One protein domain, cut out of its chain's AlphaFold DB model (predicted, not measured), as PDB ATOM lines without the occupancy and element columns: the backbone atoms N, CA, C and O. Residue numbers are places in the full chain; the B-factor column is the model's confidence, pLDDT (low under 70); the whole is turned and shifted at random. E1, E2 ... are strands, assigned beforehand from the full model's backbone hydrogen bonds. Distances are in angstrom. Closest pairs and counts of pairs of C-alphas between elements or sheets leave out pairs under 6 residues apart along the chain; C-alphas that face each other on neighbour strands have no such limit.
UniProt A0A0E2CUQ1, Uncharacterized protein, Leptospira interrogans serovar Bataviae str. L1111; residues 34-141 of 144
ATOM      1  N   THR A  34     306.294 243.286 413.024       77.69
ATOM      2  CA  THR A  34     306.965 244.373 413.743       77.69
ATOM      3  C   THR A  34     306.068 244.840 414.876       77.69
ATOM      4  O   THR A  34     304.924 245.234 414.650       77.69
ATOM      5  N   ILE A  35     306.568 244.829 416.109       82.06
ATOM      6  CA  ILE A  35     305.846 245.440 417.224       82.06
ATOM      7  C   ILE A  35     306.335 246.872 417.397       82.06
ATOM      8  O   ILE A  35     307.529 247.140 417.500       82.06
ATOM      9  N   VAL A  36     305.399 247.810 417.478       85.06
ATOM     10  CA  VAL A  36     305.691 249.218 417.753       85.06
ATOM     11  C   VAL A  36     304.932 249.689 418.981       85.06
ATOM     12  O   VAL A  36     303.784 249.313 419.221       85.06
ATOM     13  N   TYR A  37     305.579 250.535 419.774       87.56
ATOM     14  CA  TYR A  37     304.918 251.348 420.781       87.56
ATOM     15  C   TYR A  37     304.490 252.660 420.130       87.56
ATOM     16  O   TYR A  37     305.315 253.350 419.531       87.56
ATOM     17  N   VAL A  38     303.203 252.983 420.219       88.25
ATOM     18  CA  VAL A  38     302.573 254.071 419.469       88.25
ATOM     19  C   VAL A  38     301.754 254.987 420.363       88.25
ATOM     20  O   VAL A  38     301.122 254.533 421.317       88.25
ATOM     21  N   GLU A  39     301.699 256.267 420.005       90.69
ATOM     22  CA  GLU A  39     300.684 257.208 420.474       90.69
ATOM     23  C   GLU A  39     299.503 257.208 419.495       90.69
ATOM     24  O   GLU A  39     299.622 257.595 418.331       90.69
ATOM     25  N   LEU A  40     298.337 256.800 419.986       89.69
ATOM     26  CA  LEU A  40     297.071 256.823 419.273       89.69
ATOM     27  C   LEU A  40     296.306 258.111 419.592       89.69
ATOM     28  O   LEU A  40     295.949 258.357 420.746       89.69
ATOM     29  N   LYS A  41     295.967 258.892 418.563       89.12
ATOM     30  CA  LYS A  41     295.046 260.031 418.663       89.12
ATOM     31  C   LYS A  41     293.714 259.684 418.003       89.12
ATOM     32  O   LYS A  41     293.627 259.555 416.779       89.12
ATOM     33  N   GLU A  42     292.656 259.571 418.795       87.69
ATOM     34  CA  GLU A  42     291.281 259.421 418.296       87.69
ATOM     35  C   GLU A  42     290.723 260.769 417.806       87.69
ATOM     36  O   GLU A  42     291.124 261.824 418.294       87.69
ATOM     37  N   LYS A  43     289.782 260.747 416.851       85.75
ATOM     38  CA  LYS A  43     289.137 261.960 416.309       85.75
ATOM     39  C   LYS A  43     288.416 262.785 417.379       85.75
ATOM     40  O   LYS A  43     288.478 264.005 417.345       85.75
ATOM     41  N   PHE A  44     287.766 262.109 418.326       82.44
ATOM     42  CA  PHE A  44     286.991 262.722 419.411       82.44
ATOM     43  C   PHE A  44     287.487 262.268 420.792       82.44
ATOM     44  O   PHE A  44     286.697 262.039 421.703       82.44
ATOM     45  N   GLY A  45     288.799 262.072 420.952       83.12
ATOM     46  CA  GLY A  45     289.355 261.490 422.171       83.12
ATOM     47  C   GLY A  45     290.716 262.046 422.566       83.12
ATOM     48  O   GLY A  45     291.341 262.833 421.857       83.12
ATOM     49  N   LYS A  46     291.179 261.611 423.742       84.62
ATOM     50  CA  LYS A  46     292.523 261.913 424.244       84.62
ATOM     51  C   LYS A  46     293.556 261.003 423.584       84.62
ATOM     52  O   LYS A  46     293.256 259.857 423.249       84.62
ATOM     53  N   LYS A  47     294.783 261.512 423.471       89.50
ATOM     54  CA  LYS A  47     295.959 260.716 423.111       89.50
ATOM     55  C   LYS A  47     296.161 259.591 424.126       89.50
ATOM     56  O   LYS A  47     296.005 259.809 425.330       89.50
ATOM     57  N   LYS A  48     296.460 258.388 423.642       92.69
ATOM     58  CA  LYS A  48     296.704 257.198 424.466       92.69
ATOM     59  C   LYS A  48     297.796 256.353 423.842       92.69
ATOM     60  O   LYS A  48     297.817 256.198 422.627       92.69
ATOM     61  N   ASN A  49     298.627 255.742 424.674       93.06
ATOM     62  CA  ASN A  49     299.727 254.927 424.182       93.06
ATOM     63  C   ASN A  49     299.388 253.443 424.224       93.06
ATOM     64  O   ASN A  49     298.776 252.961 425.182       93.06
ATOM     65  N   PHE A  50     299.819 252.728 423.193       92.50
ATOM     66  CA  PHE A  50     299.588 251.302 423.042       92.50
ATOM     67  C   PHE A  50     300.772 250.625 422.369       92.50
ATOM     68  O   PHE A  50     301.572 251.257 421.692       92.50
ATOM     69  N   PHE A  51     300.839 249.315 422.517       89.88
ATOM     70  CA  PHE A  51     301.574 248.447 421.621       89.88
ATOM     71  C   PHE A  51     300.677 248.058 420.457       89.88
ATOM     72  O   PHE A  51     299.472 247.828 420.622       89.88
ATOM     73  N   PHE A  52     301.282 247.981 419.287       87.12
ATOM     74  CA  PHE A  52     300.604 247.690 418.049       87.12
ATOM     75  C   PHE A  52     301.445 246.704 417.234       87.12
ATOM     76  O   PHE A  52     302.642 246.917 417.049       87.12
ATOM     77  N   ALA A  53     300.830 245.595 416.817       85.31
ATOM     78  CA  ALA A  53     301.469 244.590 415.976       85.31
ATOM     79  C   ALA A  53     301.209 244.943 414.511       85.31
ATOM     80  O   ALA A  53     300.070 244.903 414.044       85.31
ATOM     81  N   VAL A  54     302.272 245.308 413.811       77.75
ATOM     82  CA  VAL A  54     302.272 245.654 412.394       77.75
ATOM     83  C   VAL A  54     302.497 244.356 411.616       77.75
ATOM     84  O   VAL A  54     303.540 243.722 411.809       77.75
ATOM     85  N   PRO A  55     301.520 243.900 410.811       70.62
ATOM     86  CA  PRO A  55     301.690 242.682 410.037       70.62
ATOM     87  C   PRO A  55     302.789 242.833 408.973       70.62
ATOM     88  O   PRO A  55     302.993 243.937 408.467       70.62
ATOM     89  N   PRO A  56     303.484 241.736 408.636       61.38
ATOM     90  CA  PRO A  56     304.517 241.715 407.606       61.38
ATOM     91  C   PRO A  56     303.989 242.075 406.217       61.38
ATOM     92  O   PRO A  56     302.820 241.861 405.881       61.38
ATOM     93  N   GLU A  57     304.902 242.551 405.382       59.50
ATOM     94  CA  GLU A  57     304.694 242.773 403.956       59.50
ATOM     95  C   GLU A  57     304.742 241.454 403.191       59.50
ATOM     96  O   GLU A  57     305.804 240.976 402.820       59.50
ATOM     97  N   ILE A  58     303.585 240.851 402.950       52.47
ATOM     98  CA  ILE A  58     303.471 239.698 402.056       52.47
ATOM     99  C   ILE A  58     302.890 240.160 400.716       52.47
ATOM    100  O   ILE A  58     301.761 240.654 400.667       52.47
ATOM    101  N   GLU A  59     303.634 240.025 399.622       44.50
ATOM    102  CA  GLU A  59     303.046 240.125 398.281       44.50
ATOM    103  C   GLU A  59     302.020 239.002 398.102       44.50
ATOM    104  O   GLU A  59     302.315 237.832 398.345       44.50
ATOM    105  N   ASP A  60     300.782 239.351 397.744       49.06
ATOM    106  CA  ASP A  60     299.783 238.343 397.410       49.06
ATOM    107  C   ASP A  60     300.213 237.575 396.149       49.06
ATOM    108  O   ASP A  60     301.044 238.025 395.356       49.06
ATOM    109  N   THR A  61     299.615 236.408 395.926       45.81
ATOM    110  CA  THR A  61     299.852 235.579 394.735       45.81
ATOM    111  C   THR A  61     299.515 236.273 393.406       45.81
ATOM    112  O   THR A  61     299.830 235.732 392.350       45.81
ATOM    113  N   ASN A  62     298.914 237.467 393.434       54.59
ATOM    114  CA  ASN A  62     298.624 238.308 392.273       54.59
ATOM    115  C   ASN A  62     299.640 239.457 392.098       54.59
ATOM    116  O   ASN A  62     299.397 240.361 391.295       54.59
ATOM    117  N   GLY A  63     300.744 239.469 392.855       45.94
ATOM    118  CA  GLY A  63     301.760 240.523 392.816       45.94
ATOM    119  C   GLY A  63     301.328 241.839 393.474       45.94
ATOM    120  O   GLY A  63     301.953 242.877 393.259       45.94
ATOM    121  N   LYS A  64     300.249 241.848 394.271       47.66
ATOM    122  CA  LYS A  64     299.881 243.009 395.091       47.66
ATOM    123  C   LYS A  64     300.600 242.941 396.427       47.66
ATOM    124  O   LYS A  64     300.305 242.103 397.272       47.66
ATOM    125  N   THR A  65     301.476 243.906 396.660       47.81
ATOM    126  CA  THR A  65     302.153 244.116 397.942       47.81
ATOM    127  C   THR A  65     301.137 244.329 399.071       47.81
ATOM    128  O   THR A  65     300.250 245.195 398.977       47.81
ATOM    129  N   SER A  66     301.266 243.549 400.151       47.34
ATOM    130  CA  SER A  66     300.561 243.787 401.415       47.34
ATOM    131  C   SER A  66     300.795 245.205 401.937       47.34
ATOM    132  O   SER A  66     301.742 245.885 401.547       47.34
ATOM    133  N   PRO A  67     299.898 245.706 402.797       45.94
ATOM    134  CA  PRO A  67     299.678 247.140 402.926       45.94
ATOM    135  C   PRO A  67     300.772 247.973 403.614       45.94
ATOM    136  O   PRO A  67     300.540 249.172 403.736       45.94
ATOM    137  N   ILE A  68     301.891 247.419 404.095       46.16
ATOM    138  CA  ILE A  68     302.751 248.120 405.069       46.16
ATOM    139  C   ILE A  68     304.227 248.105 404.687       46.16
ATOM    140  O   ILE A  68     304.983 247.389 405.312       46.16
ATOM    141  N   ARG A  69     304.634 248.961 403.750       45.09
ATOM    142  CA  ARG A  69     306.047 249.235 403.441       45.09
ATOM    143  C   ARG A  69     306.797 249.843 404.635       45.09
ATOM    144  O   ARG A  69     306.712 251.046 404.875       45.09
ATOM    145  N   LEU A  70     307.467 249.000 405.427       45.88
ATOM    146  CA  LEU A  70     308.323 249.342 406.573       45.88
ATOM    147  C   LEU A  70     309.550 250.148 406.134       45.88
ATOM    148  O   LEU A  70     310.027 250.993 406.888       45.88
ATOM    149  N   ASP A  71     310.006 249.940 404.901       41.59
ATOM    150  CA  ASP A  71     311.057 250.698 404.219       41.59
ATOM    151  C   ASP A  71     310.654 252.153 403.901       41.59
ATOM    152  O   ASP A  71     311.518 252.993 403.652       41.59
ATOM    153  N   GLN A  72     309.357 252.484 403.972       43.94
ATOM    154  CA  GLN A  72     308.826 253.836 403.747       43.94
ATOM    155  C   GLN A  72     308.272 254.518 405.004       43.94
ATOM    156  O   GLN A  72     307.823 255.664 404.920       43.94
ATOM    157  N   ILE A  73     308.335 253.880 406.181       47.97
ATOM    158  CA  ILE A  73     307.977 254.535 407.444       47.97
ATOM    159  C   ILE A  73     309.067 255.558 407.773       47.97
ATOM    160  O   ILE A  73     310.029 255.274 408.485       47.97
ATOM    161  N   HIS A  74     308.907 256.780 407.268       47.72
ATOM    162  CA  HIS A  74     309.550 257.936 407.874       47.72
ATOM    163  C   HIS A  74     309.092 257.982 409.337       47.72
ATOM    164  O   HIS A  74     307.916 258.200 409.626       47.72
ATOM    165  N   LEU A  75     310.058 257.679 410.203       50.03
ATOM    166  CA  LEU A  75     310.105 257.397 411.643       50.03
ATOM    167  C   LEU A  75     309.076 257.983 412.626       50.03
ATOM    168  O   LEU A  75     309.136 257.617 413.793       50.03
ATOM    169  N   ASP A  76     308.099 258.787 412.225       56.56
ATOM    170  CA  ASP A  76     307.237 259.474 413.185       56.56
ATOM    171  C   ASP A  76     305.750 259.131 413.053       56.56
ATOM    172  O   ASP A  76     305.005 259.291 414.020       56.56
ATOM    173  N   GLN A  77     305.249 258.664 411.902       58.31
ATOM    174  CA  GLN A  77     303.797 258.507 411.704       58.31
ATOM    175  C   GLN A  77     303.442 257.289 410.851       58.31
ATOM    176  O   GLN A  77     303.943 257.123 409.747       58.31
ATOM    177  N   ILE A  78     302.513 256.465 411.345       67.25
ATOM    178  CA  ILE A  78     301.849 255.459 410.511       67.25
ATOM    179  C   ILE A  78     300.748 256.195 409.758       67.25
ATOM    180  O   ILE A  78     299.714 256.551 410.338       67.25
ATOM    181  N   GLU A  79     300.975 256.443 408.473       58.00
ATOM    182  CA  GLU A  79     299.946 256.978 407.596       58.00
ATOM    183  C   GLU A  79     298.814 255.956 407.456       58.00
ATOM    184  O   GLU A  79     298.926 254.914 406.816       58.00
ATOM    185  N   ILE A  80     297.667 256.271 408.064       57.12
ATOM    186  CA  ILE A  80     296.407 255.522 407.922       57.12
ATOM    187  C   ILE A  80     295.769 255.866 406.561       57.12
ATOM    188  O   ILE A  80     294.548 256.044 406.445       57.12
ATOM    189  N   GLU A  81     296.575 256.075 405.520       51.31
ATOM    190  CA  GLU A  81     296.068 256.480 404.220       51.31
ATOM    191  C   GLU A  81     295.327 255.316 403.566       51.31
ATOM    192  O   GLU A  81     295.880 254.267 403.247       51.31
ATOM    193  N   GLN A  82     294.014 255.534 403.446       47.22
ATOM    194  CA  GLN A  82     292.963 254.815 402.718       47.22
ATOM    195  C   GLN A  82     292.838 253.285 402.888       47.22
ATOM    196  O   GLN A  82     291.713 252.813 403.072       47.22
ATOM    197  N   LYS A  83     293.919 252.498 402.893       52.47
ATOM    198  CA  LYS A  83     293.881 251.028 402.994       52.47
ATOM    199  C   LYS A  83     293.345 250.543 404.345       52.47
ATOM    200  O   LYS A  83     292.556 249.604 404.376       52.47
ATOM    201  N   TRP A  84     293.662 251.232 405.444       55.94
ATOM    202  CA  TRP A  84     293.240 250.829 406.796       55.94
ATOM    203  C   TRP A  84     291.810 251.244 407.151       55.94
ATOM    204  O   TRP A  84     291.169 250.667 408.026       55.94
ATOM    205  N   LYS A  85     291.266 252.232 406.433       54.50
ATOM    206  CA  LYS A  85     289.855 252.617 406.575       54.50
ATOM    207  C   LYS A  85     288.915 251.498 406.111       54.50
ATOM    208  O   LYS A  85     287.787 251.449 406.592       54.50
ATOM    209  N   LYS A  86     289.379 250.586 405.241       58.28
ATOM    210  CA  LYS A  86     288.623 249.394 404.819       58.28
ATOM    211  C   LYS A  86     288.622 248.271 405.863       58.28
ATOM    212  O   LYS A  86     287.684 247.487 405.880       58.28
ATOM    213  N   THR A  87     289.618 248.207 406.751       61.84
ATOM    214  CA  THR A  87     289.824 247.078 407.682       61.84
ATOM    215  C   THR A  87     288.851 247.046 408.864       61.84
ATOM    216  O   THR A  87     288.870 246.101 409.646       61.84
ATOM    217  N   GLY A  88     287.976 248.048 409.008       74.38
ATOM    218  CA  GLY A  88     286.933 248.106 410.038       74.38
ATOM    219  C   GLY A  88     287.475 248.376 411.444       74.38
ATOM    220  O   GLY A  88     287.149 249.404 412.044       74.38
ATOM    221  N   PHE A  89     288.342 247.501 411.956       83.56
ATOM    222  CA  PHE A  89     288.872 247.526 413.314       83.56
ATOM    223  C   PHE A  89     290.377 247.252 413.362       83.56
ATOM    224  O   PHE A  89     290.899 246.448 412.600       83.56
ATOM    225  N   LEU A  90     291.053 247.903 414.305       85.56
ATOM    226  CA  LEU A  90     292.457 247.716 414.648       85.56
ATOM    227  C   LEU A  90     292.583 247.263 416.099       85.56
ATOM    228  O   LEU A  90     291.808 247.685 416.966       85.56
ATOM    229  N   THR A  91     293.587 246.433 416.355       89.38
ATOM    230  CA  THR A  91     293.814 245.778 417.644       89.38
ATOM    231  C   THR A  91     295.053 246.358 418.306       89.38
ATOM    232  O   THR A  91     296.143 246.311 417.747       89.38
ATOM    233  N   PHE A  92     294.886 246.887 419.514       90.62
ATOM    234  CA  PHE A  92     295.945 247.506 420.301       90.62
ATOM    235  C   PHE A  92     296.112 246.797 421.643       90.62
ATOM    236  O   PHE A  92     295.166 246.220 422.173       90.62
ATOM    237  N   TYR A  93     297.291 246.897 422.249       91.81
ATOM    238  CA  TYR A  93     297.588 246.254 423.529       91.81
ATOM    239  C   TYR A  93     298.149 247.282 424.505       91.81
ATOM    240  O   TYR A  93     298.982 248.104 424.147       91.81
ATOM    241  N   LYS A  94     297.688 247.282 425.758       90.75
ATOM    242  CA  LYS A  94     298.171 248.254 426.758       90.75
ATOM    243  C   LYS A  94     299.531 247.874 427.333       90.75
ATOM    244  O   LYS A  94     300.313 248.749 427.690       90.75
ATOM    245  N   LYS A  95     299.783 246.574 427.463       89.00
ATOM    246  CA  LYS A  95     301.012 245.997 428.001       89.00
ATOM    247  C   LYS A  95     301.299 244.706 427.253       89.00
ATOM    248  O   LYS A  95     300.373 243.942 426.998       89.00
ATOM    249  N   ILE A  96     302.565 244.478 426.941       87.62
ATOM    250  CA  ILE A  96     303.059 243.223 426.378       87.62
ATOM    251  C   ILE A  96     304.242 242.743 427.212       87.62
ATOM    252  O   ILE A  96     304.953 243.552 427.810       87.62
ATOM    253  N   GLN A  97     304.433 241.435 427.267       86.56
ATOM    254  CA  GLN A  97     305.580 240.780 427.880       86.56
ATOM    255  C   GLN A  97     306.239 239.888 426.834       86.56
ATOM    256  O   GLN A  97     305.564 239.370 425.946       86.56
ATOM    257  N   LYS A  98     307.557 239.727 426.939       84.81
ATOM    258  CA  LYS A  98     308.289 238.729 426.164       84.81
ATOM    259  C   LYS A  98     308.214 237.402 426.918       84.81
ATOM    260  O   LYS A  98     308.527 237.363 428.107       84.81
ATOM    261  N   SER A  99     307.785 236.348 426.242       76.88
ATOM    262  CA  SER A  99     307.716 234.983 426.760       76.88
ATOM    263  C   SER A  99     308.354 234.012 425.771       76.88
ATOM    264  O   SER A  99     308.690 234.394 424.655       76.88
ATOM    265  N   VAL A 100     308.508 232.760 426.188       76.75
ATOM    266  CA  VAL A 100     308.983 231.664 425.340       76.75
ATOM    267  C   VAL A 100     307.807 230.719 425.099       76.75
ATOM    268  O   VAL A 100     307.064 230.444 426.045       76.75
ATOM    269  N   ASP A 101     307.577 230.309 423.855       71.19
ATOM    270  CA  ASP A 101     306.517 229.358 423.514       71.19
ATOM    271  C   ASP A 101     306.940 227.891 423.731       71.19
ATOM    272  O   ASP A 101     307.998 227.604 424.292       71.19
ATOM    273  N   GLU A 102     306.080 226.946 423.334       68.94
ATOM    274  CA  GLU A 102     306.319 225.502 423.508       68.94
ATOM    275  C   GLU A 102     307.522 224.985 422.709       68.94
ATOM    276  O   GLU A 102     308.082 223.952 423.068       68.94
ATOM    277  N   ASN A 103     307.939 225.709 421.669       73.06
ATOM    278  CA  ASN A 103     309.056 225.337 420.808       73.06
ATOM    279  C   ASN A 103     310.378 225.975 421.259       73.06
ATOM    280  O   ASN A 103     311.421 225.701 420.669       73.06
ATOM    281  N   GLY A 104     310.362 226.797 422.314       72.44
ATOM    282  CA  GLY A 104     311.542 227.539 422.754       72.44
ATOM    283  C   GLY A 104     311.710 228.892 422.058       72.44
ATOM    284  O   GLY A 104     312.706 229.578 422.304       72.44
ATOM    285  N   ASP A 105     310.734 229.315 421.249       72.88
ATOM    286  CA  ASP A 105     310.816 230.553 420.487       72.88
ATOM    287  C   ASP A 105     310.335 231.754 421.301       72.88
ATOM    288  O   ASP A 105     309.363 231.713 422.060       72.88
ATOM    289  N   ASN A 106     311.034 232.876 421.132       74.12
ATOM    290  CA  ASN A 106     310.666 234.129 421.777       74.12
ATOM    291  C   ASN A 106     309.417 234.726 421.119       74.12
ATOM    292  O   ASN A 106     309.454 235.150 419.964       74.12
ATOM    293  N   VAL A 107     308.351 234.882 421.897       78.88
ATOM    294  CA  VAL A 107     307.089 235.486 421.465       78.88
ATOM    295  C   VAL A 107     306.709 236.658 422.361       78.88
ATOM    296  O   VAL A 107     307.128 236.756 423.516       78.88
ATOM    297  N   TYR A 108     305.896 237.571 421.837       85.31
ATOM    298  CA  TYR A 108     305.301 238.633 422.641       85.31
ATOM    299  C   TYR A 108     303.850 238.296 422.936       85.31
ATOM    300  O   TYR A 108     303.075 237.977 422.037       85.31
ATOM    301  N   CYS A 109     303.471 238.418 424.200       85.75
ATOM    302  CA  CYS A 109     302.129 238.100 424.645       85.75
ATOM    303  C   CYS A 109     301.552 239.199 425.544       85.75
ATOM    304  O   CYS A 109     302.271 240.022 426.114       85.75
ATOM    305  N   SER A 110     300.228 239.221 425.681       87.25
ATOM    306  CA  SER A 110     299.506 240.085 426.613       87.25
ATOM    307  C   SER A 110     298.567 239.255 427.484       87.25
ATOM    308  O   SER A 110     297.698 238.555 426.974       87.25
ATOM    309  N   LEU A 111     298.691 239.388 428.807       84.62
ATOM    310  CA  LEU A 111     297.698 238.885 429.772       84.62
ATOM    311  C   LEU A 111     296.401 239.712 429.744       84.62
ATOM    312  O   LEU A 111     295.356 239.283 430.224       84.62
ATOM    313  N   GLN A 112     296.468 240.939 429.222       85.75
ATOM    314  CA  GLN A 112     295.325 241.839 429.136       85.75
ATOM    315  C   GLN A 112     294.578 241.635 427.821       85.75
ATOM    316  O   GLN A 112     295.189 241.406 426.774       85.75
ATOM    317  N   LYS A 113     293.253 241.802 427.871       86.75
ATOM    318  CA  LYS A 113     292.420 241.785 426.667       86.75
ATOM    319  C   LYS A 113     292.862 242.884 425.690       86.75
ATOM    320  O   LYS A 113     293.153 244.004 426.134       86.75
ATOM    321  N   PRO A 114     292.876 242.595 424.377       90.38
ATOM    322  CA  PRO A 114     293.172 243.601 423.374       90.38
ATOM    323  C   PRO A 114     292.143 244.731 423.404       90.38
ATOM    324  O   PRO A 114     290.951 244.540 423.654       90.38
ATOM    325  N   VAL A 115     292.617 245.935 423.114       90.75
ATOM    326  CA  VAL A 115     291.812 247.134 422.932       90.75
ATOM    327  C   VAL A 115     291.518 247.278 421.448       90.75
ATOM    328  O   VAL A 115     292.380 247.658 420.663       90.75
ATOM    329  N   ILE A 116     290.278 246.993 421.070       90.31
ATOM    330  CA  ILE A 116     289.833 247.101 419.684       90.31
ATOM    331  C   ILE A 116     289.336 248.528 419.427       90.31
ATOM    332  O   ILE A 116     288.632 249.127 420.255       90.31
ATOM    333  N   ARG A 117     289.724 249.099 418.287       87.94
ATOM    334  CA  ARG A 117     289.335 250.444 417.852       87.94
ATOM    335  C   ARG A 117     288.900 250.447 416.407       87.94
ATOM    336  O   ARG A 117     289.507 249.794 415.574       87.94
ATOM    337  N   LYS A 118     287.860 251.216 416.102       86.44
ATOM    338  CA  LYS A 118     287.402 251.393 414.726       86.44
ATOM    339  C   LYS A 118     288.445 252.206 413.966       86.44
ATOM    340  O   LYS A 118     288.818 253.286 414.417       86.44
ATOM    341  N   ALA A 119     288.896 251.730 412.810       82.94
ATOM    342  CA  ALA A 119     289.941 252.425 412.057       82.94
ATOM    343  C   ALA A 119     289.532 253.871 411.709       82.94
ATOM    344  O   ALA A 119     290.326 254.800 411.826       82.94
ATOM    345  N   PHE A 120     288.250 254.098 411.387       81.06
ATOM    346  CA  PHE A 120     287.741 255.432 411.057       81.06
ATOM    347  C   PHE A 120     287.700 256.410 412.239       81.06
ATOM    348  O   PHE A 120     287.610 257.618 412.000       81.06
ATOM    349  N   SER A 121     287.705 255.933 413.492       85.19
ATOM    350  CA  SER A 121     287.699 256.802 414.677       85.19
ATOM    351  C   SER A 121     289.097 257.288 415.042       85.19
ATOM    352  O   SER A 121     289.244 258.138 415.919       85.19
ATOM    353  N   ILE A 122     290.125 256.758 414.386       85.00
ATOM    354  CA  ILE A 122     291.516 257.109 414.619       85.00
ATOM    355  C   ILE A 122     291.883 258.250 413.675       85.00
ATOM    356  O   ILE A 122     291.603 258.205 412.479       85.00
ATOM    357  N   SER A 123     292.460 259.308 414.237       83.12
ATOM    358  CA  SER A 123     292.948 260.457 413.470       83.12
ATOM    359  C   SER A 123     294.421 260.313 413.104       83.12
ATOM    360  O   SER A 123     294.807 260.703 412.009       83.12
ATOM    361  N   LYS A 124     295.234 259.758 414.012       83.62
ATOM    362  CA  LYS A 124     296.683 259.637 413.850       83.62
ATOM    363  C   LYS A 124     297.236 258.517 414.729       83.62
ATOM    364  O   LYS A 124     296.779 258.354 415.864       83.62
ATOM    365  N   ILE A 125     298.227 257.792 414.219       84.56
ATOM    366  CA  ILE A 125     299.070 256.864 414.980       84.56
ATOM    367  C   ILE A 125     300.515 257.329 414.805       84.56
ATOM    368  O   ILE A 125     301.004 257.424 413.685       84.56
ATOM    369  N   THR A 126     301.176 257.656 415.910       84.50
ATOM    370  CA  THR A 126     302.566 258.140 415.932       84.50
ATOM    371  C   THR A 126     303.431 257.035 416.511       84.50
ATOM    372  O   THR A 126     303.096 256.528 417.583       84.50
ATOM    373  N   ILE A 127     304.502 256.630 415.833       84.00
ATOM    374  CA  ILE A 127     305.418 255.628 416.391       84.00
ATOM    375  C   ILE A 127     306.309 256.328 417.411       84.00
ATOM    376  O   ILE A 127     306.912 257.349 417.123       84.00
ATOM    377  N   ILE A 128     306.350 255.790 418.626       83.25
ATOM    378  CA  ILE A 128     307.238 256.263 419.691       83.25
ATOM    379  C   ILE A 128     308.513 255.417 419.707       83.25
ATOM    380  O   ILE A 128     309.601 255.923 419.964       83.25
ATOM    381  N   ARG A 129     308.383 254.098 419.501       81.44
ATOM    382  CA  ARG A 129     309.510 253.162 419.571       81.44
ATOM    383  C   ARG A 129     309.234 251.879 418.793       81.44
ATOM    384  O   ARG A 129     308.159 251.298 418.927       81.44
ATOM    385  N   HIS A 130     310.248 251.382 418.090       75.81
ATOM    386  CA  HIS A 130     310.256 250.041 417.504       75.81
ATOM    387  C   HIS A 130     310.699 248.995 418.533       75.81
ATOM    388  O   HIS A 130     311.639 249.208 419.304       75.81
ATOM    389  N   ILE A 131     310.009 247.861 418.556       68.38
ATOM    390  CA  ILE A 131     310.266 246.746 419.464       68.38
ATOM    391  C   ILE A 131     310.443 245.486 418.621       68.38
ATOM    392  O   ILE A 131     309.468 244.794 418.379       68.38
ATOM    393  N   GLN A 132     311.700 245.226 418.236       62.59
ATOM    394  CA  GLN A 132     312.260 243.993 417.645       62.59
ATOM    395  C   GLN A 132     311.501 243.341 416.462       62.59
ATOM    396  O   GLN A 132     310.326 243.576 416.204       62.59
ATOM    397  N   ASN A 133     312.212 242.474 415.733       56.69
ATOM    398  CA  ASN A 133     311.617 241.593 414.730       56.69
ATOM    399  C   ASN A 133     310.998 240.400 415.461       56.69
ATOM    400  O   ASN A 133     311.711 239.641 416.118       56.69
ATOM    401  N   VAL A 134     309.676 240.267 415.400       62.59
ATOM    402  CA  VAL A 134     308.943 239.199 416.082       62.59
ATOM    403  C   VAL A 134     308.438 238.213 415.045       62.59
ATOM    404  O   VAL A 134     307.879 238.598 414.023       62.59
ATOM    405  N   TYR A 135     308.631 236.924 415.300       61.03
ATOM    406  CA  TYR A 135     308.206 235.856 414.392       61.03
ATOM    407  C   TYR A 135     306.675 235.725 414.296       61.03
ATOM    408  O   TYR A 135     306.150 235.169 413.339       61.03
ATOM    409  N   SER A 136     305.941 236.253 415.277       66.75
ATOM    410  CA  SER A 136     304.497 236.078 415.427       66.75
ATOM    411  C   SER A 136     303.807 237.354 415.942       66.75
ATOM    412  O   SER A 136     304.455 238.221 416.538       66.75
ATOM    413  N   PRO A 137     302.487 237.518 415.711       77.19
ATOM    414  CA  PRO A 137     301.740 238.642 416.267       77.19
ATOM    415  C   PRO A 137     301.667 238.548 417.798       77.19
ATOM    416  O   PRO A 137     301.933 237.504 418.389       77.19
ATOM    417  N   ILE A 138     301.229 239.625 418.456       84.00
ATOM    418  CA  ILE A 138     300.999 239.600 419.908       84.00
ATOM    419  C   ILE A 138     299.856 238.627 420.234       84.00
ATOM    420  O   ILE A 138     298.706 238.855 419.843       84.00
ATOM    421  N   THR A 139     300.151 237.582 421.006       84.38
ATOM    422  CA  THR A 139     299.179 236.557 421.423       84.38
ATOM    423  C   THR A 139     298.733 236.733 422.877       84.38
ATOM    424  O   THR A 139     299.177 237.637 423.588       84.38
ATOM    425  N   PHE A 140     297.792 235.905 423.341       83.50
ATOM    426  CA  PHE A 140     297.447 235.859 424.761       83.50
ATOM    427  C   PHE A 140     298.534 235.101 425.523       83.50
ATOM    428  O   PHE A 140     298.976 234.045 425.072       83.50
ATOM    429  N   CYS A 141     298.973 235.623 426.668       82.81
ATOM    430  CA  CYS A 141     299.951 234.893 427.471       82.81
ATOM    431  C   CYS A 141     299.303 233.614 428.006       82.81
ATOM    432  O   CYS A 141     298.275 233.686 428.684       82.81
TER     433      CYS A 141
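AT A GLANCE: This is residues 34 to 141 of the 144 residues of an uncharacterized protein of Leptospira interrogans serovar Bataviae str. L1111 (UniProt A0A0E2CUQ1). A strongly twisted sheet of five strands, E6, E3, E2, E1 and E7, makes the main body, with the small hairpin of E4 and E5 reaching away at one end and the long loop of residues 55 to 88 reaching out on another side. The far part of E7 bends toward the hairpin, and a short tail pairs with E5. The printed part has 108 residues with no named helix and seven named strands, E1 to E7 along the chain; both sheets are antiparallel and the class is all strand, though only 47 residues are in named elements. The whole is compact, with a radius of gyration of the C-alphas of 14.3 A, and spans 40 by 39 by 25 A.

HOW THE PARTS SIT: In the large sheet E1, residues 34 to 42, is an inner strand antiparallel to the edge strand E7, residues 122 to 134, at 165 degrees; N 39 and O 126 are 2.8 A apart. E1 bends by 63 degrees at residue 37 and E7 by 81 degrees at residue 131. E1 and E2, residues 48 to 54, form a hairpin, with N 38 and O 50 at 2.8 A. E2 and E3, residues 89 to 93, form a hairpin over a long link, with N 93 and O 51 at 2.9 A; E1, E2 and E3 are a meander, each strand the antiparallel neighbour of the one before. Pairing is staggered: E3 pairs with E2 over residues 92 to 93 and with the other edge strand, E6, residues 115 to 118, over residues 89 to 92, where N 90 and O 117 are 2.8 A apart. E6 and E7 meet only through their link. E4, residues 97 to 100, and E5, residues 106 to 110, form a hairpin, with N 99 and O 107 at 2.8 A. The closest C-alphas of E5 and E7 are those of Val 107 and Val 134, 6.8 A apart. Residues 139 to 140 pair in parallel with residues 109 to 110 of E5, and residues 77 to 78 antiparallel with residues 125 to 126 of E7.

IN THESE COORDINATES: E1 begins at C-alpha 34, (306.965, 244.373, 413.743), and is 22.2 A long; E2 measures 17.6 A. E3 and E5 are each 13.5 A, E4 10.1 A and E6 10.2 A. E7, the longest strand by residues, measures 25.0 A and ends at C-alpha 134, (308.943, 239.199, 416.082).

THE WHOLE: The C-alphas farthest apart, those of Phe 44 and Asn 103, are 43.4 A from each other. The printed part has no cut. The link from E2 to E3, 34 residues, is long; the other links between strands are tight. Mean pLDDT of the printed part is 73.2, and residues 56 to 87, 102 and 131 to 136 are under 70.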